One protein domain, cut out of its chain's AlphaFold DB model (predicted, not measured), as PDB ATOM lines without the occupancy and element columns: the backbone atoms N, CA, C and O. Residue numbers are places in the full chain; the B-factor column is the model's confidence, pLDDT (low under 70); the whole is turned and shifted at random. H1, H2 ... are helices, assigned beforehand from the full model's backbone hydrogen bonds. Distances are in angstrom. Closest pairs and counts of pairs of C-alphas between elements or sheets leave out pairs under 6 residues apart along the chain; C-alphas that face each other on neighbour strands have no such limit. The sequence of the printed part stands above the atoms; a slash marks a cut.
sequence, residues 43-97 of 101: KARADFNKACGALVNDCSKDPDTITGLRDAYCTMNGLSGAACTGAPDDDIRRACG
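What this domain is: This is residues 43 to 97 of the 101 residues of an uncharacterized protein of Candidatus Aenigmarchaeota archaeon (UniProt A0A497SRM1). A small cluster of four helices, in which H2 packs at a steep tilt on H1, the longest helix, while short H3 sits beyond H2, away from H1. The long loop of residues 57 to 68 leads from the end of H1 back to H2, and H4 comes near both H1 and H2 without clearly touching either. The printed part has 55 residues with four named helices, in the order H1, H2, H3, H4, and no named strand; the class is all helix, with 34 of the 55 residues in the helices. The whole is compact, with a radius of gyration of the C-alphas of 10.0 A, and it is rounded, spanning 28 by 22 by 17 A.

Where its parts are: H1 is residues 43 to 56, 19.8 A from first to last C-alpha, and begins with C-alpha 43 at (-34.298, -7.268, 29.960). H2 is residues 69 to 77, 12.5 A long, with C-alpha 69 at (-45.854, -9.094, 33.403). H3 is residues 82 to 85, four residues and 5.2 A. H4 is residues 89 to 95, 9.8 A, and ends with C-alpha 95 at (-47.506, -15.607, 25.117).

How they stand to each other: H1 and H2 touch, with 14 pairs of C-alphas within 8 A; their closest C-alphas, those of Ala 44 and Ala 72, are 4.7 A apart. They run opposite ways at a steep tilt of 47 degrees. H2 and H3 only just touch, with 3 pairs of C-alphas within 8 A, the closest being those of Cys 74 and Cys 84 at 5.5 A. H1 and H3 are apart. H2 and H4 are close but not clearly touching: their closest C-alphas, those of Tyr 73 and Ile 92, are 7.0 A apart, and the two helices run the same way at a steep tilt of 63 degrees. H1 and H4 are also close but not clearly touching, with the closest C-alphas, those of Leu 55 and Arg 93, at 7.6 A; their lines are only just about perpendicular, at 73 degrees. H3 and H4 are apart. In H2 and H4 every O i to N i+4 pair is within hydrogen-bond range, in H1 9 of 10 are, and H3 is too short for such a pair.

The domain as a whole: The two C-alphas farthest apart, those of Asn 57 and Gly 81, are 28.6 A apart, and the first and last printed C-alphas, of Lys 43 and Gly 97, are 19.2 A apart. The printed part has no cut. The link from H1 to H2, 12 residues, is long; the links from H2 to H3 and from H3 to H4 are tight. The mean pLDDT of the printed part is 80.8, that of H3 is 74, and no printed residue is under 70.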
ATOM      1  N   LYS A  43     -33.831  -7.357  28.576       83.06
ATOM      2  CA  LYS A  43     -34.298  -7.268  29.960       83.06
ATOM      3  C   LYS A  43     -35.799  -7.550  30.052       83.06
ATOM      4  O   LYS A  43     -36.193  -8.393  30.850       83.06
ATOM      5  N   ALA A  44     -36.605  -6.955  29.175       82.19
ATOM      6  CA  ALA A  44     -38.040  -7.207  29.102       82.19
ATOM      7  C   ALA A  44     -38.359  -8.683  28.821       82.19
ATOM      8  O   ALA A  44     -39.230  -9.248  29.469       82.19
ATOM      9  N   ARG A  45     -37.610  -9.352  27.932       83.12
ATOM     10  CA  ARG A  45     -37.741 -10.803  27.702       83.12
ATOM     11  C   ARG A  45     -37.396 -11.628  28.938       83.12
ATOM     12  O   ARG A  45     -38.083 -12.603  29.231       83.12
ATOM     13  N   ALA A  46     -36.344 -11.259  29.662       85.62
ATOM     14  CA  ALA A  46     -35.961 -11.952  30.888       85.62
ATOM     15  C   ALA A  46     -37.007 -11.769  32.000       85.62
ATOM     16  O   ALA A  46     -37.348 -12.739  32.681       85.62
ATOM     17  N   ASP A  47     -37.535 -10.556  32.159       85.56
ATOM     18  CA  ASP A  47     -38.555 -10.233  33.157       85.56
ATOM     19  C   ASP A  47     -39.902 -10.882  32.804       85.56
ATOM     20  O   ASP A  47     -40.530 -11.490  33.671       85.56
ATOM     21  N   PHE A  48     -40.280 -10.889  31.522       87.25
ATOM     22  CA  PHE A  48     -41.452 -11.614  31.032       87.25
ATOM     23  C   PHE A  48     -41.344 -13.118  31.297       87.25
ATOM     24  O   PHE A  48     -42.257 -13.700  31.866       87.25
ATOM     25  N   ASN A  49     -40.210 -13.750  30.978       86.94
ATOM     26  CA  ASN A  49     -40.018 -15.183  31.218       86.94
ATOM     27  C   ASN A  49     -40.083 -15.544  32.711       86.94
ATOM     28  O   ASN A  49     -40.643 -16.578  33.075       86.94
ATOM     29  N   LYS A  50     -39.536 -14.691  33.589       86.56
ATOM     30  CA  LYS A  50     -39.644 -14.876  35.045       86.56
ATOM     31  C   LYS A  50     -41.091 -14.763  35.519       86.56
ATOM     32  O   LYS A  50     -41.537 -15.601  36.298       86.56
ATOM     33  N   ALA A  51     -41.814 -13.757  35.035       84.81
ATOM     34  CA  ALA A  51     -43.206 -13.522  35.390       84.81
ATOM     35  C   ALA A  51     -44.135 -14.624  34.837       84.81
ATOM     36  O   ALA A  51     -45.000 -15.114  35.563       84.81
ATOM     37  N   CYS A  52     -43.893 -15.118  33.618       85.19
ATOM     38  CA  CYS A  52     -44.592 -16.280  33.066       85.19
ATOM     39  C   CYS A  52     -44.372 -17.544  33.896       85.19
ATOM     40  O   CYS A  52     -45.283 -18.356  34.001       85.19
ATOM     41  N   GLY A  53     -43.213 -17.708  34.540       83.75
ATOM     42  CA  GLY A  53     -42.983 -18.820  35.465       83.75
ATOM     43  C   GLY A  53     -44.013 -18.878  36.601       83.75
ATOM     44  O   GLY A  53     -44.396 -19.965  37.025       83.75
ATOM     45  N   ALA A  54     -44.526 -17.733  37.061       80.44
ATOM     46  CA  ALA A  54     -45.604 -17.691  38.049       80.44
ATOM     47  C   ALA A  54     -46.986 -17.984  37.435       80.44
ATOM     48  O   ALA A  54     -47.836 -18.556  38.117       80.44
ATOM     49  N   LEU A  55     -47.192 -17.635  36.161       83.19
ATOM     50  CA  LEU A  55     -48.458 -17.823  35.446       83.19
ATOM     51  C   LEU A  55     -48.653 -19.263  34.945       83.19
ATOM     52  O   LEU A  55     -49.751 -19.790  35.032       83.19
ATOM     53  N   VAL A  56     -47.595 -19.937  34.485       82.81
ATOM     54  CA  VAL A  56     -47.657 -21.327  33.983       82.81
ATOM     55  C   VAL A  56     -48.052 -22.323  35.080       82.81
ATOM     56  O   VAL A  56     -48.637 -23.363  34.792       82.81
ATOM     57  N   ASN A  57     -47.776 -22.000  36.345       80.06
ATOM     58  CA  ASN A  57     -48.209 -22.814  37.483       80.06
ATOM     59  C   ASN A  57     -49.707 -22.656  37.804       80.06
ATOM     60  O   ASN A  57     -50.273 -23.513  38.477       80.06
ATOM     61  N   ASP A  58     -50.338 -21.567  37.356       80.81
ATOM     62  CA  ASP A  58     -51.750 -21.273  37.595       80.81
ATOM     63  C   ASP A  58     -52.293 -20.361  36.483       80.81
ATOM     64  O   ASP A  58     -52.424 -19.144  36.636       80.81
ATOM     65  N   CYS A  59     -52.594 -20.972  35.334       78.75
ATOM     66  CA  CYS A  59     -53.035 -20.274  34.122       78.75
ATOM     67  C   CYS A  59     -54.414 -19.607  34.246       78.75
ATOM     68  O   CYS A  59     -54.864 -18.959  33.300       78.75
ATOM     69  N   SER A  60     -55.100 -19.775  35.380       77.69
ATOM     70  CA  SER A  60     -56.355 -19.094  35.688       77.69
ATOM     71  C   SER A  60     -56.130 -17.710  36.295       77.69
ATOM     72  O   SER A  60     -57.041 -16.880  36.231       77.69
ATOM     73  N   LYS A  61     -54.931 -17.435  36.830       78.06
ATOM     74  CA  LYS A  61     -54.597 -16.137  37.421       78.06
ATOM     75  C   LYS A  61     -54.627 -15.018  36.403       78.06
ATOM     76  O   LYS A  61     -54.227 -15.163  35.250       78.06
ATOM     77  N   ASP A  62     -55.084 -13.879  36.890       78.81
ATOM     78  CA  ASP A  62     -55.133 -12.661  36.116       78.81
ATOM     79  C   ASP A  62     -53.707 -12.128  35.875       78.81
ATOM     80  O   ASP A  62     -52.963 -11.957  36.851       78.81
ATOM     81  N   PRO A  63     -53.277 -11.892  34.621       74.12
ATOM     82  CA  PRO A  63     -51.946 -11.363  34.328       74.12
ATOM     83  C   PRO A  63     -51.694  -9.995  34.981       74.12
ATOM     84  O   PRO A  63     -50.537  -9.676  35.256       74.12
ATOM     85  N   ASP A  64     -52.746  -9.233  35.310       76.81
ATOM     86  CA  ASP A  64     -52.659  -8.001  36.104       76.81
ATOM     87  C   ASP A  64     -52.063  -8.206  37.495       76.81
ATOM     88  O   ASP A  64     -51.386  -7.332  38.038       76.81
ATOM     89  N   THR A  65     -52.319  -9.369  38.092       77.62
ATOM     90  CA  THR A  65     -51.867  -9.667  39.457       77.62
ATOM     91  C   THR A  65     -50.376  -9.983  39.521       77.62
ATOM     92  O   THR A  65     -49.785  -9.962  40.603       77.62
ATOM     93  N   ILE A  66     -49.743 -10.247  38.372       79.50
ATOM     94  CA  ILE A  66     -48.318 -10.540  38.275       79.50
ATOM     95  C   ILE A  66     -47.575  -9.247  37.947       79.50
ATOM     96  O   ILE A  66     -47.570  -8.761  36.815       79.50
ATOM     97  N   THR A  67     -46.918  -8.690  38.964       81.69
ATOM     98  CA  THR A  67     -46.200  -7.417  38.866       81.69
ATOM     99  C   THR A  67     -45.214  -7.415  37.697       81.69
ATOM    100  O   THR A  67     -44.306  -8.242  37.635       81.69
ATOM    101  N   GLY A  68     -45.385  -6.462  36.779       76.44
ATOM    102  CA  GLY A  68     -44.485  -6.249  35.645       76.44
ATOM    103  C   GLY A  68     -44.662  -7.214  34.468       76.44
ATOM    104  O   GLY A  68     -43.954  -7.058  33.476       76.44
ATOM    105  N   LEU A  69     -45.603  -8.170  34.517       84.31
ATOM    106  CA  LEU A  69     -45.854  -9.094  33.403       84.31
ATOM    107  C   LEU A  69     -46.344  -8.346  32.158       84.31
ATOM    108  O   LEU A  69     -45.785  -8.508  31.072       84.31
ATOM    109  N   ARG A  70     -47.369  -7.502  32.323       84.69
ATOM    110  CA  ARG A  70     -47.930  -6.729  31.212       84.69
ATOM    111  C   ARG A  70     -46.943  -5.693  30.686       84.69
ATOM    112  O   ARG A  70     -46.773  -5.590  29.478       84.69
ATOM    113  N   ASP A  71     -46.235  -4.986  31.561       84.44
ATOM    114  CA  ASP A  71     -45.232  -4.002  31.131       84.44
ATOM    115  C   ASP A  71     -44.103  -4.661  30.322       84.44
ATOM    116  O   ASP A  71     -43.693  -4.149  29.275       84.44
ATOM    117  N   ALA A  72     -43.642  -5.840  30.755       85.06
ATOM    118  CA  ALA A  72     -42.659  -6.627  30.017       85.06
ATOM    119  C   ALA A  72     -43.214  -7.111  28.666       85.06
ATOM    120  O   ALA A  72     -42.537  -6.971  27.646       85.06
ATOM    121  N   TYR A  73     -44.458  -7.601  28.628       84.19
ATOM    122  CA  TYR A  73     -45.146  -7.980  27.388       84.19
ATOM    123  C   TYR A  73     -45.225  -6.816  26.394       84.19
ATOM    124  O   TYR A  73     -44.902  -6.971  25.214       84.19
ATOM    125  N   CYS A  74     -45.597  -5.633  26.869       84.44
ATOM    126  CA  CYS A  74     -45.726  -4.453  26.029       84.44
ATOM    127  C   CYS A  74     -44.376  -3.962  25.513       84.44
ATOM    128  O   CYS A  74     -44.240  -3.686  24.322       84.44
ATOM    129  N   THR A  75     -43.350  -3.964  26.365       83.81
ATOM    130  CA  THR A  75     -41.983  -3.589  25.978       83.81
ATOM    131  C   THR A  75     -41.421  -4.528  24.905       83.81
ATOM    132  O   THR A  75     -40.777  -4.075  23.962       83.81
ATOM    133  N   MET A  76     -41.700  -5.834  24.985       81.88
ATOM    134  CA  MET A  76     -41.275  -6.800  23.963       81.88
ATOM    135  C   MET A  76     -41.987  -6.635  22.616       81.88
ATOM    136  O   MET A  76     -41.391  -6.935  21.583       81.88
ATOM    137  N   ASN A  77     -43.247  -6.196  22.631       82.75
ATOM    138  CA  ASN A  77     -44.071  -6.020  21.433       82.75
ATOM    139  C   ASN A  77     -44.051  -4.581  20.890       82.75
ATOM    140  O   ASN A  77     -44.741  -4.283  19.919       82.75
ATOM    141  N   GLY A  78     -43.280  -3.679  21.508       82.25
ATOM    142  CA  GLY A  78     -43.250  -2.262  21.134       82.25
ATOM    143  C   GLY A  78     -44.578  -1.534  21.382       82.25
ATOM    144  O   GLY A  78     -44.846  -0.510  20.756       82.25
ATOM    145  N   LEU A  79     -45.419  -2.061  22.274       81.94
ATOM    146  CA  LEU A  79     -46.698  -1.472  22.662       81.94
ATOM    147  C   LEU A  79     -46.455  -0.447  23.775       81.94
ATOM    148  O   LEU A  79     -45.721  -0.713  24.725       81.94
ATOM    149  N   SER A  80     -47.093   0.719  23.695       79.00
ATOM    150  CA  SER A  80     -47.027   1.736  24.750       79.00
ATOM    151  C   SER A  80     -48.390   2.389  24.996       79.00
ATOM    152  O   SER A  80     -49.267   2.400  24.129       79.00
ATOM    153  N   GLY A  81     -48.590   2.901  26.214       74.00
ATOM    154  CA  GLY A  81     -49.813   3.604  26.608       74.00
ATOM    155  C   GLY A  81     -51.077   2.747  26.490       74.00
ATOM    156  O   GLY A  81     -51.113   1.609  26.953       74.00
ATOM    157  N   ALA A  82     -52.115   3.289  25.847       72.38
ATOM    158  CA  ALA A  82     -53.428   2.647  25.726       72.38
ATOM    159  C   ALA A  82     -53.401   1.306  24.965       72.38
ATOM    160  O   ALA A  82     -54.221   0.429  25.230       72.38
ATOM    161  N   ALA A  83     -52.441   1.126  24.051       73.06
ATOM    162  CA  ALA A  83     -52.265  -0.127  23.315       73.06
ATOM    163  C   ALA A  83     -51.772  -1.272  24.217       73.06
ATOM    164  O   ALA A  83     -52.007  -2.436  23.918       73.06
ATOM    165  N   CYS A  84     -51.108  -0.936  25.327       76.56
ATOM    166  CA  CYS A  84     -50.647  -1.906  26.312       76.56
ATOM    167  C   CYS A  84     -51.766  -2.313  27.280       76.56
ATOM    168  O   CYS A  84     -51.962  -3.493  27.548       76.56
ATOM    169  N   THR A  85     -52.542  -1.343  27.770       73.50
ATOM    170  CA  THR A  85     -53.662  -1.588  28.696       73.50
ATOM    171  C   THR A  85     -54.877  -2.232  28.031       73.50
ATOM    172  O   THR A  85     -55.751  -2.725  28.730       73.50
ATOM    173  N   GLY A  86     -54.963  -2.185  26.698       70.75
ATOM    174  CA  GLY A  86     -56.017  -2.832  25.915       70.75
ATOM    175  C   GLY A  86     -55.620  -4.183  25.317       70.75
ATOM    176  O   GLY A  86     -56.405  -4.742  24.555       70.75
ATOM    177  N   ALA A  87     -54.411  -4.686  25.600       72.25
ATOM    178  CA  ALA A  87     -54.017  -6.022  25.165       72.25
ATOM    179  C   ALA A  87     -54.887  -7.057  25.898       72.25
ATOM    180  O   ALA A  87     -54.961  -7.000  27.126       72.25
ATOM    181  N   PRO A  88     -55.560  -7.977  25.185       78.31
ATOM    182  CA  PRO A  88     -56.402  -8.968  25.833       78.31
ATOM    183  C   PRO A  88     -55.536  -9.896  26.691       78.31
ATOM    184  O   PRO A  88     -54.484 -10.369  26.255       78.31
ATOM    185  N   ASP A  89     -55.995 -10.182  27.905       79.75
ATOM    186  CA  ASP A  89     -55.280 -11.033  28.864       79.75
ATOM    187  C   ASP A  89     -54.997 -12.433  28.307       79.75
ATOM    188  O   ASP A  89     -53.987 -13.057  28.646       79.75
ATOM    189  N   ASP A  90     -55.846 -12.899  27.389       80.00
ATOM    190  CA  ASP A  90     -55.675 -14.145  26.648       80.00
ATOM    191  C   ASP A  90     -54.399 -14.154  25.795       80.00
ATOM    192  O   ASP A  90     -53.731 -15.186  25.712       80.00
ATOM    193  N   ASP A  91     -54.017 -13.021  25.198       81.69
ATOM    194  CA  ASP A  91     -52.783 -12.917  24.412       81.69
ATOM    195  C   ASP A  91     -51.551 -12.970  25.318       81.69
ATOM    196  O   ASP A  91     -50.572 -13.642  24.992       81.69
ATOM    197  N   ILE A  92     -51.613 -12.337  26.494       82.88
ATOM    198  CA  ILE A  92     -50.530 -12.378  27.487       82.88
ATOM    199  C   ILE A  92     -50.365 -13.807  28.025       82.88
ATOM    200  O   ILE A  92     -49.249 -14.329  28.099       82.88
ATOM    201  N   ARG A  93     -51.478 -14.481  28.340       82.12
ATOM    202  CA  ARG A  93     -51.491 -15.882  28.791       82.12
ATOM    203  C   ARG A  93     -50.945 -16.816  27.713       82.12
ATOM    204  O   ARG A  93     -50.062 -17.626  28.004       82.12
ATOM    205  N   ARG A  94     -51.384 -16.663  26.460       82.06
ATOM    206  CA  ARG A  94     -50.868 -17.436  25.317       82.06
ATOM    207  C   ARG A  94     -49.386 -17.185  25.074       82.06
ATOM    208  O   ARG A  94     -48.657 -18.137  24.810       82.06
ATOM    209  N   ALA A  95     -48.922 -15.946  25.224       83.31
ATOM    210  CA  ALA A  95     -47.506 -15.607  25.117       83.31
ATOM    211  C   ALA A  95     -46.655 -16.262  26.221       83.31
ATOM    212  O   ALA A  95     -45.499 -16.601  25.973       83.31
ATOM    213  N   CYS A  96     -47.232 -16.515  27.400       82.50
ATOM    214  CA  CYS A  96     -46.618 -17.331  28.451       82.50
ATOM    215  C   CYS A  96     -46.743 -18.850  28.240       82.50
ATOM    216  O   CYS A  96     -46.205 -19.615  29.038       82.50
ATOM    217  N   GLY A  97     -47.445 -19.310  27.201       82.00
ATOM    218  CA  GLY A  97     -47.706 -20.732  26.958       82.00
ATOM    219  C   GLY A  97     -48.898 -21.304  27.735       82.00
ATOM    220  O   GLY A  97     -49.113 -22.514  27.707       82.00
TER     221      GLY A  97